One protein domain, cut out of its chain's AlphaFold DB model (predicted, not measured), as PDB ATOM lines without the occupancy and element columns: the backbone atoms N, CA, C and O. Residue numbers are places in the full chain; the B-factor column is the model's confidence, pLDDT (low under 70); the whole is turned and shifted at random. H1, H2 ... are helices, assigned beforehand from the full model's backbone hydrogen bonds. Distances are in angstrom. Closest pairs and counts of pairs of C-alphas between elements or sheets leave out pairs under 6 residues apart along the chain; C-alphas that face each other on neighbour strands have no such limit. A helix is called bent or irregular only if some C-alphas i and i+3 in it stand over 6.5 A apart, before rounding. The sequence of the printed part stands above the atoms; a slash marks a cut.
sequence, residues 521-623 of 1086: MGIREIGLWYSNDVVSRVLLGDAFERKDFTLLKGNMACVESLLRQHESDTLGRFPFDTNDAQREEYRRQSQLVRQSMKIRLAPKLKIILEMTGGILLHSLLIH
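Overview. This is residues 521 to 623 of the 1086 residues of an uncharacterized protein of Erwinia tracheiphila (UniProt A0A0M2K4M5). H2 runs through the middle of an elongated model and is crossed by H3a, the first arm of the long bent helix H3, while the second arm, H3b, lies side by side with H1. H1 and H2 make a hairpin, short H4 packs on H2, and residues 576 to 581 stick out at one end. The printed part has 103 residues with four named helices, H1 to H4 in order, and no named strand; the class is all helix. It is only just compact, close to loose, with a radius of gyration of the C-alphas of 15.2 A, and spans 48 by 30 by 18 A.

Arrangement. H3, residues 580 to 612, was assigned as one helix by its hydrogen bonds but is bent, with C-alphas 600 and 603 6.9 A apart; its arms, H3a, residues 580 to 600, and H3b, residues 603 to 612, stand at a steep tilt of 59 degrees. The hub H2, residues 552 to 571, touches H3a with residues 563 to 571 alone, at a steep tilt of 57 degrees, opposite ways; the closest C-alphas, of Leu 563 and Arg 594, are 6.1 A apart. H1, residues 534 to 546, touches H3b at a shallow tilt of 29 degrees, the same way, closest at the C-alphas of Val 538 and Lys 606, 6.5 A. H1 and H3a touch only at their ends, closest at the C-alphas of Val 535 and Lys 598, 5.9 A. H1 and H2 form a helical hairpin at a shallow tilt of 21 degrees, where H2 touches H1 with residues 552 to 556 alone, closest at the C-alphas of Leu 539 and Leu 552, 6.6 A. H4, residues 618 to 623, touches residues 558 to 562 of H2, closest at the C-alphas of Cys 558 and His 618, 5.8 A, and is near H3b. Every O i to N i+4 pair is within hydrogen-bond range in H1, H2 and H3a, against 5 of 6 in H3b and 1 of 2 in H4.

Along the chain. H3a measures 30.6 A from C-alpha 580 at (-38.739, -8.481, 62.921), H2 27.9 A, H1 18.6 A from C-alpha 534 at (-12.205, -22.557, 63.743), and H3b 14.8 A; H4 ends at C-alpha 623, (-8.573, -15.001, 81.463).

Size, cuts and confidence. The C-alphas farthest apart, of Lys 547 and Asn 579, are 47.7 A apart. The printed part has no cut, and no link is long. Mean pLDDT of the printed part is 78.2; 17 residues are under 70, among them 524 to 532.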
ATOM      1  N   MET A 521     -12.884 -43.069  70.967       64.06
ATOM      2  CA  MET A 521     -13.609 -43.274  72.225       64.06
ATOM      3  C   MET A 521     -14.464 -42.043  72.575       64.06
ATOM      4  O   MET A 521     -13.948 -40.933  72.641       64.06
ATOM      5  N   GLY A 522     -15.774 -42.220  72.788       59.81
ATOM      6  CA  GLY A 522     -16.711 -41.128  73.104       59.81
ATOM      7  C   GLY A 522     -17.268 -40.360  71.897       59.81
ATOM      8  O   GLY A 522     -18.077 -39.450  72.075       59.81
ATOM      9  N   ILE A 523     -16.904 -40.726  70.658       71.62
ATOM     10  CA  ILE A 523     -17.325 -39.990  69.450       71.62
ATOM     11  C   ILE A 523     -18.852 -39.958  69.252       71.62
ATOM     12  O   ILE A 523     -19.407 -39.010  68.701       71.62
ATOM     13  N   ARG A 524     -19.552 -40.988  69.738       59.03
ATOM     14  CA  ARG A 524     -21.000 -41.201  69.566       59.03
ATOM     15  C   ARG A 524     -21.867 -40.214  70.351       59.03
ATOM     16  O   ARG A 524     -23.050 -40.057  70.044       59.03
ATOM     17  N   GLU A 525     -21.298 -39.536  71.346       51.44
ATOM     18  CA  GLU A 525     -21.987 -38.513  72.140       51.44
ATOM     19  C   GLU A 525     -22.004 -37.134  71.456       51.44
ATOM     20  O   GLU A 525     -22.669 -36.209  71.932       51.44
ATOM     21  N   ILE A 526     -21.298 -36.990  70.332       63.72
ATOM     22  CA  ILE A 526     -21.071 -35.711  69.664       63.72
ATOM     23  C   ILE A 526     -22.105 -35.492  68.561       63.72
ATOM     24  O   ILE A 526     -22.046 -36.086  67.492       63.72
ATOM     25  N   GLY A 527     -23.029 -34.562  68.803       56.97
ATOM     26  CA  GLY A 527     -23.985 -34.075  67.808       56.97
ATOM     27  C   GLY A 527     -23.504 -32.815  67.083       56.97
ATOM     28  O   GLY A 527     -24.181 -31.789  67.123       56.97
ATOM     29  N   LEU A 528     -22.329 -32.836  66.446       57.22
ATOM     30  CA  LEU A 528     -21.812 -31.684  65.683       57.22
ATOM     31  C   LEU A 528     -22.401 -31.647  64.265       57.22
ATOM     32  O   LEU A 528     -21.689 -31.723  63.266       57.22
ATOM     33  N   TRP A 529     -23.722 -31.520  64.172       50.84
ATOM     34  CA  TRP A 529     -24.440 -31.612  62.897       50.84
ATOM     35  C   TRP A 529     -24.226 -30.388  61.983       50.84
ATOM     36  O   TRP A 529     -24.366 -30.517  60.770       50.84
ATOM     37  N   TYR A 530     -23.851 -29.215  62.528       48.34
ATOM     38  CA  TYR A 530     -23.926 -27.949  61.773       48.34
ATOM     39  C   TYR A 530     -22.755 -26.957  61.910       48.34
ATOM     40  O   TYR A 530     -22.707 -25.996  61.141       48.34
ATOM     41  N   SER A 531     -21.799 -27.130  62.832       57.56
ATOM     42  CA  SER A 531     -20.708 -26.153  63.025       57.56
ATOM     43  C   SER A 531     -19.334 -26.732  62.682       57.56
ATOM     44  O   SER A 531     -18.822 -27.573  63.415       57.56
ATOM     45  N   ASN A 532     -18.727 -26.241  61.595       69.44
ATOM     46  CA  ASN A 532     -17.316 -26.460  61.239       69.44
ATOM     47  C   ASN A 532     -16.532 -25.138  61.316       69.44
ATOM     48  O   ASN A 532     -15.964 -24.669  60.328       69.44
ATOM     49  N   ASP A 533     -16.588 -24.479  62.469       78.62
ATOM     50  CA  ASP A 533     -15.840 -23.250  62.711       78.62
ATOM     51  C   ASP A 533     -14.435 -23.525  63.273       78.62
ATOM     52  O   ASP A 533     -14.090 -24.649  63.653       78.62
ATOM     53  N   VAL A 534     -13.614 -22.473  63.328       84.38
ATOM     54  CA  VAL A 534     -12.205 -22.557  63.743       84.38
ATOM     55  C   VAL A 534     -12.058 -23.131  65.158       84.38
ATOM     56  O   VAL A 534     -11.118 -23.877  65.413       84.38
ATOM     57  N   VAL A 535     -12.993 -22.846  66.069       86.69
ATOM     58  CA  VAL A 535     -12.949 -23.358  67.446       86.69
ATOM     59  C   VAL A 535     -13.320 -24.836  67.484       86.69
ATOM     60  O   VAL A 535     -12.583 -25.624  68.077       86.69
ATOM     61  N   SER A 536     -14.396 -25.235  66.798       83.19
ATOM     62  CA  SER A 536     -14.779 -26.648  66.707       83.19
ATOM     63  C   SER A 536     -13.671 -27.505  66.091       83.19
ATOM     64  O   SER A 536     -13.446 -28.614  66.561       83.19
ATOM     65  N   ARG A 537     -12.906 -26.980  65.121       86.06
ATOM     66  CA  ARG A 537     -11.754 -27.686  64.532       86.06
ATOM     67  C   ARG A 537     -10.589 -27.862  65.499       86.06
ATOM     68  O   ARG A 537      -9.958 -28.914  65.476       86.06
ATOM     69  N   VAL A 538     -10.294 -26.859  66.331       88.38
ATOM     70  CA  VAL A 538      -9.249 -26.967  67.367       88.38
ATOM     71  C   VAL A 538      -9.637 -28.023  68.398       88.38
ATOM     72  O   VAL A 538      -8.823 -28.881  68.726       88.38
ATOM     73  N   LEU A 539     -10.890 -28.002  68.855       87.38
ATOM     74  CA  LEU A 539     -11.404 -28.957  69.834       87.38
ATOM     75  C   LEU A 539     -11.469 -30.387  69.279       87.38
ATOM     76  O   LEU A 539     -10.998 -31.316  69.929       87.38
ATOM     77  N   LEU A 540     -11.989 -30.561  68.057       87.00
ATOM     78  CA  LEU A 540     -11.965 -31.845  67.351       87.00
ATOM     79  C   LEU A 540     -10.536 -32.333  67.129       87.00
ATOM     80  O   LEU A 540     -10.285 -33.533  67.177       87.00
ATOM     81  N   GLY A 541      -9.609 -31.411  66.881       87.81
ATOM     82  CA  GLY A 541      -8.228 -31.763  66.634       87.81
ATOM     83  C   GLY A 541      -7.490 -32.273  67.857       87.81
ATOM     84  O   GLY A 541      -6.816 -33.294  67.749       87.81
ATOM     85  N   ASP A 542      -7.672 -31.619  69.002       86.75
ATOM     86  CA  ASP A 542      -7.132 -32.095  70.280       86.75
ATOM     87  C   ASP A 542      -7.729 -33.463  70.655       86.75
ATOM     88  O   ASP A 542      -6.982 -34.393  70.959       86.75
ATOM     89  N   ALA A 543      -9.051 -33.633  70.525       84.25
ATOM     90  CA  ALA A 543      -9.721 -34.911  70.782       84.25
ATOM     91  C   ALA A 543      -9.197 -36.045  69.880       84.25
ATOM     92  O   ALA A 543      -8.917 -37.149  70.348       84.25
ATOM     93  N   PHE A 544      -9.003 -35.757  68.589       86.88
ATOM     94  CA  PHE A 544      -8.473 -36.715  67.621       86.88
ATOM     95  C   PHE A 544      -7.027 -37.119  67.934       86.88
ATOM     96  O   PHE A 544      -6.696 -38.301  67.882       86.88
ATOM     97  N   GLU A 545      -6.162 -36.162  68.281       86.06
ATOM     98  CA  GLU A 545      -4.758 -36.426  68.635       86.06
ATOM     99  C   GLU A 545      -4.628 -37.255  69.917       86.06
ATOM    100  O   GLU A 545      -3.730 -38.092  70.028       86.06
ATOM    101  N   ARG A 546      -5.556 -37.070  70.860       78.50
ATOM    102  CA  ARG A 546      -5.618 -37.820  72.120       78.50
ATOM    103  C   ARG A 546      -6.350 -39.155  72.018       78.50
ATOM    104  O   ARG A 546      -6.256 -39.939  72.955       78.50
ATOM    105  N   LYS A 547      -7.063 -39.408  70.914       78.19
ATOM    106  CA  LYS A 547      -7.994 -40.539  70.748       78.19
ATOM    107  C   LYS A 547      -9.111 -40.576  71.803       78.19
ATOM    108  O   LYS A 547      -9.639 -41.640  72.120       78.19
ATOM    109  N   ASP A 548      -9.478 -39.410  72.336       70.00
ATOM    110  CA  ASP A 548     -10.501 -39.254  73.375       70.00
ATOM    111  C   ASP A 548     -11.440 -38.094  73.028       70.00
ATOM    112  O   ASP A 548     -11.078 -36.917  73.070       70.00
ATOM    113  N   PHE A 549     -12.676 -38.446  72.687       75.50
ATOM    114  CA  PHE A 549     -13.749 -37.531  72.323       75.50
ATOM    115  C   PHE A 549     -14.750 -37.293  73.464       75.50
ATOM    116  O   PHE A 549     -15.637 -36.448  73.322       75.50
ATOM    117  N   THR A 550     -14.594 -37.964  74.611       66.31
ATOM    118  CA  THR A 550     -15.523 -37.873  75.757       66.31
ATOM    119  C   THR A 550     -15.608 -36.459  76.338       66.31
ATOM    120  O   THR A 550     -16.643 -36.032  76.848       66.31
ATOM    121  N   LEU A 551     -14.524 -35.687  76.228       73.00
ATOM    122  CA  LEU A 551     -14.443 -34.316  76.735       73.00
ATOM    123  C   LEU A 551     -14.990 -33.277  75.750       73.00
ATOM    124  O   LEU A 551     -15.249 -32.137  76.145       73.00
ATOM    125  N   LEU A 552     -15.197 -33.640  74.478       77.81
ATOM    126  CA  LEU A 552     -15.482 -32.668  73.423       77.81
ATOM    127  C   LEU A 552     -16.789 -31.915  73.671       77.81
ATOM    128  O   LEU A 552     -16.834 -30.694  73.535       77.81
ATOM    129  N   LYS A 553     -17.846 -32.629  74.064       72.75
ATOM    130  CA  LYS A 553     -19.158 -32.035  74.339       72.75
ATOM    131  C   LYS A 553     -19.092 -31.012  75.478       72.75
ATOM    132  O   LYS A 553     -19.606 -29.903  75.337       72.75
ATOM    133  N   GLY A 554     -18.415 -31.358  76.574       71.44
ATOM    134  CA  GLY A 554     -18.205 -30.456  77.711       71.44
ATOM    135  C   GLY A 554     -17.371 -29.233  77.330       71.44
ATOM    136  O   GLY A 554     -17.742 -28.102  77.647       71.44
ATOM    137  N   ASN A 555     -16.297 -29.436  76.564       80.25
ATOM    138  CA  ASN A 555     -15.461 -28.342  76.079       80.25
ATOM    139  C   ASN A 555     -16.236 -27.402  75.137       80.25
ATOM    140  O   ASN A 555     -16.123 -26.184  75.259       80.25
ATOM    141  N   MET A 556     -17.073 -27.942  74.243       79.38
ATOM    142  CA  MET A 556     -17.954 -27.154  73.370       79.38
ATOM    143  C   MET A 556     -18.967 -26.328  74.173       79.38
ATOM    144  O   MET A 556     -19.165 -25.151  73.874       79.38
ATOM    145  N   ALA A 557     -19.578 -26.906  75.213       76.19
ATOM    146  CA  ALA A 557     -20.496 -26.183  76.094       76.19
ATOM    147  C   ALA A 557     -19.792 -25.040  76.848       76.19
ATOM    148  O   ALA A 557     -20.339 -23.946  76.977       76.19
ATOM    149  N   CYS A 558     -18.554 -25.271  77.287       77.56
ATOM    150  CA  CYS A 558     -17.724 -24.278  77.962       77.56
ATOM    151  C   CYS A 558     -17.390 -23.085  77.039       77.56
ATOM    152  O   CYS A 558     -17.534 -21.927  77.441       77.56
ATOM    153  N   VAL A 559     -17.057 -23.355  75.769       84.44
ATOM    154  CA  VAL A 559     -16.897 -22.323  74.727       84.44
ATOM    155  C   VAL A 559     -18.207 -21.578  74.469       84.44
ATOM    156  O   VAL A 559     -18.207 -20.351  74.412       84.44
ATOM    157  N   GLU A 560     -19.324 -22.287  74.296       83.38
ATOM    158  CA  GLU A 560     -20.619 -21.657  74.001       83.38
ATOM    159  C   GLU A 560     -21.083 -20.757  75.155       83.38
ATOM    160  O   GLU A 560     -21.628 -19.684  74.905       83.38
ATOM    161  N   SER A 561     -20.807 -21.137  76.408       80.94
ATOM    162  CA  SER A 561     -21.052 -20.291  77.583       80.94
ATOM    163  C   SER A 561     -20.285 -18.966  77.497       80.94
ATOM    164  O   SER A 561     -20.887 -17.895  77.600       80.94
ATOM    165  N   LEU A 562     -18.980 -19.021  77.196       83.62
ATOM    166  CA  LEU A 562     -18.152 -17.825  77.008       83.62
ATOM    167  C   LEU A 562     -18.674 -16.944  75.862       83.62
ATOM    168  O   LEU A 562     -18.735 -15.723  75.988       83.62
ATOM    169  N   LEU A 563     -19.069 -17.555  74.740       85.00
ATOM    170  CA  LEU A 563     -19.605 -16.827  73.588       85.00
ATOM    171  C   LEU A 563     -20.921 -16.121  73.923       85.00
ATOM    172  O   LEU A 563     -21.092 -14.968  73.537       85.00
ATOM    173  N   ARG A 564     -21.826 -16.783  74.655       82.00
ATOM    174  CA  ARG A 564     -23.092 -16.185  75.110       82.00
ATOM    175  C   ARG A 564     -22.865 -15.038  76.085       82.00
ATOM    176  O   ARG A 564     -23.549 -14.023  75.980       82.00
ATOM    177  N   GLN A 565     -21.910 -15.178  77.004       82.81
ATOM    178  CA  GLN A 565     -21.549 -14.104  77.925       82.81
ATOM    179  C   GLN A 565     -21.013 -12.891  77.158       82.81
ATOM    180  O   GLN A 565     -21.542 -11.795  77.301       82.81
ATOM    181  N   HIS A 566     -20.051 -13.098  76.252       83.81
ATOM    182  CA  HIS A 566     -19.481 -12.017  75.448       83.81
ATOM    183  C   HIS A 566     -20.512 -11.342  74.529       83.81
ATOM    184  O   HIS A 566     -20.489 -10.124  74.348       83.81
ATOM    185  N   GLU A 567     -21.437 -12.121  73.960       84.75
ATOM    186  CA  GLU A 567     -22.577 -11.608  73.196       84.75
ATOM    187  C   GLU A 567     -23.469 -10.715  74.065       84.75
ATOM    188  O   GLU A 567     -23.767  -9.589  73.669       84.75
ATOM    189  N   SER A 568     -23.849 -11.189  75.255       83.88
ATOM    190  CA  SER A 568     -24.667 -10.428  76.205       83.88
ATOM    191  C   SER A 568     -23.972  -9.143  76.661       83.88
ATOM    192  O   SER A 568     -24.626  -8.107  76.760       83.88
ATOM    193  N   ASP A 569     -22.661  -9.184  76.901       83.38
ATOM    194  CA  ASP A 569     -21.877  -8.020  77.333       83.38
ATOM    195  C   ASP A 569     -21.722  -6.977  76.214       83.38
ATOM    196  O   ASP A 569     -21.707  -5.776  76.479       83.38
ATOM    197  N   THR A 570     -21.634  -7.421  74.955       86.94
ATOM    198  CA  THR A 570     -21.411  -6.537  73.796       86.94
ATOM    199  C   THR A 570     -22.710  -5.971  73.219       86.94
ATOM    200  O   THR A 570     -22.765  -4.799  72.852       86.94
ATOM    201  N   LEU A 571     -23.749  -6.803  73.090       87.19
ATOM    202  CA  LEU A 571     -25.003  -6.463  72.403       87.19
ATOM    203  C   LEU A 571     -26.182  -6.243  73.361       87.19
ATOM    204  O   LEU A 571     -27.223  -5.741  72.938       87.19
ATOM    205  N   GLY A 572     -26.048  -6.609  74.638       82.75
ATOM    206  CA  GLY A 572     -27.154  -6.614  75.592       82.75
ATOM    207  C   GLY A 572     -28.150  -7.756  75.349       82.75
ATOM    208  O   GLY A 572     -27.917  -8.674  74.561       82.75
ATOM    209  N   ARG A 573     -29.288  -7.715  76.054       80.44
ATOM    210  CA  ARG A 573     -30.336  -8.751  75.966       80.44
ATOM    211  C   ARG A 573     -31.027  -8.753  74.598       80.44
ATOM    212  O   ARG A 573     -31.251  -7.696  74.015       80.44
ATOM    213  N   PHE A 574     -31.440  -9.939  74.146       77.44
ATOM    214  CA  PHE A 574     -32.208 -10.094  72.909       77.44
ATOM    215  C   PHE A 574     -33.509  -9.265  72.956       77.44
ATOM    216  O   PHE A 574     -34.252  -9.357  73.940       77.44
ATOM    217  N   PRO A 575     -33.822  -8.476  71.913       79.44
ATOM    218  CA  PRO A 575     -34.986  -7.602  71.915       79.44
ATOM    219  C   PRO A 575     -36.259  -8.390  71.549       79.44
ATOM    220  O   PRO A 575     -36.688  -8.441  70.396       79.44
ATOM    221  N   PHE A 576     -36.866  -9.049  72.542       69.12
ATOM    222  CA  PHE A 576     -38.072  -9.872  72.349       69.12
ATOM    223  C   PHE A 576     -39.306  -9.058  71.926       69.12
ATOM    224  O   PHE A 576     -40.098  -9.546  71.122       69.12
ATOM    225  N   ASP A 577     -39.425  -7.817  72.407       67.00
ATOM    226  CA  ASP A 577     -40.616  -6.966  72.250       67.00
ATOM    227  C   ASP A 577     -40.548  -6.006  71.041       67.00
ATOM    228  O   ASP A 577     -41.289  -5.026  70.968       67.00
ATOM    229  N   THR A 578     -39.640  -6.250  70.089       73.69
ATOM    230  CA  THR A 578     -39.399  -5.360  68.939       73.69
ATOM    231  C   THR A 578     -39.800  -5.969  67.590       73.69
ATOM    232  O   THR A 578     -40.147  -7.146  67.494       73.69
ATOM    233  N   ASN A 579     -39.727  -5.174  66.514       80.62
ATOM    234  CA  ASN A 579     -40.069  -5.625  65.162       80.62
ATOM    235  C   ASN A 579     -39.089  -6.685  64.600       80.62
ATOM    236  O   ASN A 579     -37.965  -6.847  65.081       80.62
ATOM    237  N   ASP A 580     -39.521  -7.407  63.560       77.31
ATOM    238  CA  ASP A 580     -38.739  -8.481  62.921       77.31
ATOM    239  C   ASP A 580     -37.392  -8.010  62.370       77.31
ATOM    240  O   ASP A 580     -36.404  -8.729  62.481       77.31
ATOM    241  N   ALA A 581     -37.326  -6.785  61.845       83.44
ATOM    242  CA  ALA A 581     -36.094  -6.220  61.302       83.44
ATOM    243  C   ALA A 581     -35.025  -6.010  62.388       83.44
ATOM    244  O   ALA A 581     -33.855  -6.306  62.166       83.44
ATOM    245  N   GLN A 582     -35.415  -5.549  63.580       77.88
ATOM    246  CA  GLN A 582     -34.508  -5.380  64.719       77.88
ATOM    247  C   GLN A 582     -34.053  -6.723  65.295       77.88
ATOM    248  O   GLN A 582     -32.895  -6.862  65.686       77.88
ATOM    249  N   ARG A 583     -34.931  -7.734  65.296       79.06
ATOM    250  CA  ARG A 583     -34.567  -9.104  65.687       79.06
ATOM    251  C   ARG A 583     -33.582  -9.733  64.704       79.06
ATOM    252  O   ARG A 583     -32.634 -10.384  65.135       79.06
ATOM    253  N   GLU A 584     -33.773  -9.515  63.406       83.94
ATOM    254  CA  GLU A 584     -32.860 -10.007  62.374       83.94
ATOM    255  C   GLU A 584     -31.510  -9.279  62.403       83.94
ATOM    256  O   GLU A 584     -30.460  -9.917  62.332       83.94
ATOM    257  N   GLU A 585     -31.511  -7.961  62.623       86.62
ATOM    258  CA  GLU A 585     -30.274  -7.196  62.796       86.62
ATOM    259  C   GLU A 585     -29.509  -7.635  64.052       86.62
ATOM    260  O   GLU A 585     -28.294  -7.815  63.986       86.62
ATOM    261  N   TYR A 586     -30.196  -7.905  65.171       87.00
ATOM    262  CA  TYR A 586     -29.553  -8.479  66.357       87.00
ATOM    263  C   TYR A 586     -28.914  -9.839  66.043       87.00
ATOM    264  O   TYR A 586     -27.762 -10.061  66.405       87.00
ATOM    265  N   ARG A 587     -29.609 -10.744  65.331       84.75
ATOM    266  CA  ARG A 587     -29.042 -12.048  64.923       84.75
ATOM    267  C   ARG A 587     -27.799 -11.879  64.050       84.75
ATOM    268  O   ARG A 587     -26.809 -12.575  64.266       84.75
ATOM    269  N   ARG A 588     -27.821 -10.935  63.105       86.94
ATOM    270  CA  ARG A 588     -26.679 -10.627  62.234       86.94
ATOM    271  C   ARG A 588     -25.483 -10.095  63.029       86.94
ATOM    272  O   ARG A 588     -24.362 -10.559  62.831       86.94
ATOM    273  N   GLN A 589     -25.711  -9.160  63.952       87.00
ATOM    274  CA  GLN A 589     -24.663  -8.623  64.829       87.00
ATOM    275  C   GLN A 589     -24.121  -9.686  65.790       87.00
ATOM    276  O   GLN A 589     -22.909  -9.810  65.950       87.00
ATOM    277  N   SER A 590     -24.998 -10.516  66.358       85.81
ATOM    278  CA  SER A 590     -24.634 -11.663  67.195       85.81
ATOM    279  C   SER A 590     -23.710 -12.631  66.456       85.81
ATOM    280  O   SER A 590     -22.655 -13.004  66.975       85.81
ATOM    281  N   GLN A 591     -24.024 -12.968  65.199       85.44
ATOM    282  CA  GLN A 591     -23.153 -13.800  64.366       85.44
ATOM    283  C   GLN A 591     -21.765 -13.171  64.163       85.44
ATOM    284  O   GLN A 591     -20.765 -13.880  64.287       85.44
ATOM    285  N   LEU A 592     -21.681 -11.860  63.906       87.38
ATOM    286  CA  LEU A 592     -20.405 -11.151  63.736       87.38
ATOM    287  C   LEU A 592     -19.575 -11.126  65.030       87.38
ATOM    288  O   LEU A 592     -18.382 -11.442  65.003       87.38
ATOM    289  N   VAL A 593     -20.201 -10.812  66.169       87.94
ATOM    290  CA  VAL A 593     -19.545 -10.815  67.488       87.94
ATOM    291  C   VAL A 593     -19.009 -12.211  67.806       87.94
ATOM    292  O   VAL A 593     -17.819 -12.357  68.103       87.94
ATOM    293  N   ARG A 594     -19.841 -13.250  67.643       87.69
ATOM    294  CA  ARG A 594     -19.449 -14.653  67.843       87.69
ATOM    295  C   ARG A 594     -18.285 -15.059  66.938       87.69
ATOM    296  O   ARG A 594     -17.337 -15.670  67.423       87.69
ATOM    297  N   GLN A 595     -18.314 -14.713  65.649       86.12
ATOM    298  CA  GLN A 595     -17.217 -15.018  64.719       86.12
ATOM    299  C   GLN A 595     -15.904 -14.342  65.134       86.12
ATOM    300  O   GLN A 595     -14.865 -15.005  65.171       86.12
ATOM    301  N   SER A 596     -15.946 -13.059  65.508       86.88
ATOM    302  CA  SER A 596     -14.749 -12.327  65.949       86.88
ATOM    303  C   SER A 596     -14.118 -12.952  67.199       86.88
ATOM    304  O   SER A 596     -12.895 -13.083  67.291       86.88
ATOM    305  N   MET A 597     -14.946 -13.398  68.150       86.75
ATOM    306  CA  MET A 597     -14.482 -14.038  69.375       86.75
ATOM    307  C   MET A 597     -13.907 -15.426  69.090       86.75
ATOM    308  O   MET A 597     -12.820 -15.734  69.567       86.75
ATOM    309  N   LYS A 598     -14.563 -16.233  68.246       87.44
ATOM    310  CA  LYS A 598     -14.066 -17.562  67.843       87.44
ATOM    311  C   LYS A 598     -12.671 -17.499  67.210       87.44
ATOM    312  O   LYS A 598     -11.815 -18.310  67.556       87.44
ATOM    313  N   ILE A 599     -12.417 -16.517  66.339       86.56
ATOM    314  CA  ILE A 599     -11.097 -16.326  65.707       86.56
ATOM    315  C   ILE A 599     -10.024 -15.984  66.751       86.56
ATOM    316  O   ILE A 599      -8.927 -16.538  66.701       86.56
ATOM    317  N   ARG A 600     -10.333 -15.110  67.720       83.12
ATOM    318  CA  ARG A 600      -9.407 -14.752  68.812       83.12
ATOM    319  C   ARG A 600      -9.162 -15.908  69.787       83.12
ATOM    320  O   ARG A 600      -8.052 -16.061  70.292       83.12
ATOM    321  N   LEU A 601     -10.192 -16.714  70.036       85.19
ATOM    322  CA  LEU A 601     -10.208 -17.806  71.008       85.19
ATOM    323  C   LEU A 601      -9.408 -19.033  70.535       85.19
ATOM    324  O   LEU A 601      -8.657 -19.615  71.316       85.19
ATOM    325  N   ALA A 602      -9.511 -19.395  69.255       85.75
ATOM    326  CA  ALA A 602      -8.908 -20.604  68.688       85.75
ATOM    327  C   ALA A 602      -7.402 -20.831  68.991       85.75
ATOM    328  O   ALA A 602      -7.069 -21.918  69.468       85.75
ATOM    329  N   PRO A 603      -6.474 -19.870  68.774       82.31
ATOM    330  CA  PRO A 603      -5.049 -20.105  69.040       82.31
ATOM    331  C   PRO A 603      -4.744 -20.298  70.532       82.31
ATOM    332  O   PRO A 603      -3.833 -21.046  70.882       82.31
ATOM    333  N   LYS A 604      -5.513 -19.656  71.419       81.50
ATOM    334  CA  LYS A 604      -5.339 -19.755  72.875       81.50
ATOM    335  C   LYS A 604      -5.951 -21.040  73.434       81.50
ATOM    336  O   LYS A 604      -5.355 -21.650  74.316       81.50
ATOM    337  N   LEU A 605      -7.069 -21.503  72.867       85.31
ATOM    338  CA  LEU A 605      -7.652 -22.811  73.194       85.31
ATOM    339  C   LEU A 605      -6.649 -23.941  73.013       85.31
ATOM    340  O   LEU A 605      -6.546 -24.786  73.892       85.31
ATOM    341  N   LYS A 606      -5.888 -23.932  71.912       82.25
ATOM    342  CA  LYS A 606      -4.871 -24.958  71.662       82.25
ATOM    343  C   LYS A 606      -3.857 -25.042  72.810       82.25
ATOM    344  O   LYS A 606      -3.599 -26.129  73.310       82.25
ATOM    345  N   ILE A 607      -3.365 -23.893  73.284       79.00
ATOM    346  CA  ILE A 607      -2.425 -23.816  74.415       79.00
ATOM    347  C   ILE A 607      -3.071 -24.354  75.698       79.00
ATOM    348  O   ILE A 607      -2.453 -25.141  76.413       79.00
ATOM    349  N   ILE A 608      -4.310 -23.946  75.990       79.06
ATOM    350  CA  ILE A 608      -5.027 -24.398  77.188       79.06
ATOM    351  C   ILE A 608      -5.192 -25.918  77.150       79.06
ATOM    352  O   ILE A 608      -4.787 -26.580  78.097       79.06
ATOM    353  N   LEU A 609      -5.711 -26.471  76.051       81.50
ATOM    354  CA  LEU A 609      -5.968 -27.906  75.896       81.50
ATOM    355  C   LEU A 609      -4.685 -28.736  75.993       81.50
ATOM    356  O   LEU A 609      -4.664 -29.738  76.707       81.50
ATOM    357  N   GLU A 610      -3.598 -28.308  75.343       76.31
ATOM    358  CA  GLU A 610      -2.291 -28.969  75.447       76.31
ATOM    359  C   GLU A 610      -1.846 -29.086  76.910       76.31
ATOM    360  O   GLU A 610      -1.464 -30.167  77.363       76.31
ATOM    361  N   MET A 611      -1.959 -27.997  77.673       68.12
ATOM    362  CA  MET A 611      -1.457 -27.929  79.043       68.12
ATOM    363  C   MET A 611      -2.394 -28.545  80.089       68.12
ATOM    364  O   MET A 611      -1.923 -29.101  81.083       68.12
ATOM    365  N   THR A 612      -3.709 -28.472  79.891       68.94
ATOM    366  CA  THR A 612      -4.706 -29.072  80.793       68.94
ATOM    367  C   THR A 612      -4.984 -30.536  80.462       68.94
ATOM    368  O   THR A 612      -5.712 -31.206  81.199       68.94
ATOM    369  N   GLY A 613      -4.384 -31.071  79.395       67.94
ATOM    370  CA  GLY A 613      -4.598 -32.440  78.940       67.94
ATOM    371  C   GLY A 613      -6.000 -32.661  78.372       67.94
ATOM    372  O   GLY A 613      -6.625 -33.659  78.709       67.94
ATOM    373  N   GLY A 614      -6.495 -31.713  77.573       73.00
ATOM    374  CA  GLY A 614      -7.766 -31.797  76.846       73.00
ATOM    375  C   GLY A 614      -8.996 -31.283  77.600       73.00
ATOM    376  O   GLY A 614     -10.115 -31.447  77.121       73.00
ATOM    377  N   ILE A 615      -8.831 -30.652  78.770       73.31
ATOM    378  CA  ILE A 615      -9.950 -30.196  79.614       73.31
ATOM    379  C   ILE A 615     -10.087 -28.676  79.562       73.31
ATOM    380  O   ILE A 615      -9.138 -27.949  79.866       73.31
ATOM    381  N   LEU A 616     -11.284 -28.185  79.246       76.56
ATOM    382  CA  LEU A 616     -11.574 -26.756  79.211       76.56
ATOM    383  C   LEU A 616     -12.374 -26.309  80.441       76.56
ATOM    384  O   LEU A 616     -13.551 -26.638  80.579       76.56
ATOM    385  N   LEU A 617     -11.746 -25.523  81.317       74.56
ATOM    386  CA  LEU A 617     -12.403 -24.909  82.477       74.56
ATOM    387  C   LEU A 617     -12.892 -23.503  82.129       74.56
ATOM    388  O   LEU A 617     -12.157 -22.726  81.515       74.56
ATOM    389  N   HIS A 618     -14.112 -23.157  82.541       73.88
ATOM    390  CA  HIS A 618     -14.695 -21.851  82.239       73.88
ATOM    391  C   HIS A 618     -13.898 -20.725  82.909       73.88
ATOM    392  O   HIS A 618     -13.612 -19.709  82.278       73.88
ATOM    393  N   SER A 619     -13.413 -20.954  84.133       71.88
ATOM    394  CA  SER A 619     -12.532 -20.031  84.851       71.88
ATOM    395  C   SER A 619     -11.263 -19.661  84.076       71.88
ATOM    396  O   SER A 619     -10.789 -18.536  84.187       71.88
ATOM    397  N   LEU A 620     -10.710 -20.576  83.271       75.62
ATOM    398  CA  LEU A 620      -9.530 -20.313  82.438       75.62
ATOM    399  C   LEU A 620      -9.865 -19.515  81.179       75.62
ATOM    400  O   LEU A 620      -9.043 -18.734  80.703       75.62
ATOM    401  N   LEU A 621     -11.072 -19.701  80.646       77.00
ATOM    402  CA  LEU A 621     -11.534 -18.994  79.455       77.00
ATOM    403  C   LEU A 621     -11.799 -17.508  79.706       77.00
ATOM    404  O   LEU A 621     -11.656 -16.711  78.784       77.00
ATOM    405  N   ILE A 622     -12.153 -17.119  80.932       72.06
ATOM    406  CA  ILE A 622     -12.364 -15.707  81.298       72.06
ATOM    407  C   ILE A 622     -11.042 -14.922  81.242       72.06
ATOM    408  O   ILE A 622     -11.024 -13.749  80.885       72.06
ATOM    409  N   HIS A 623      -9.917 -15.585  81.517       72.75
ATOM    410  CA  HIS A 623      -8.573 -15.001  81.463       72.75
ATOM    411  C   HIS A 623      -7.953 -15.038  80.066       72.75
ATOM    412  O   HIS A 623      -6.741 -14.905  79.904       72.75
TER     413      HIS A 623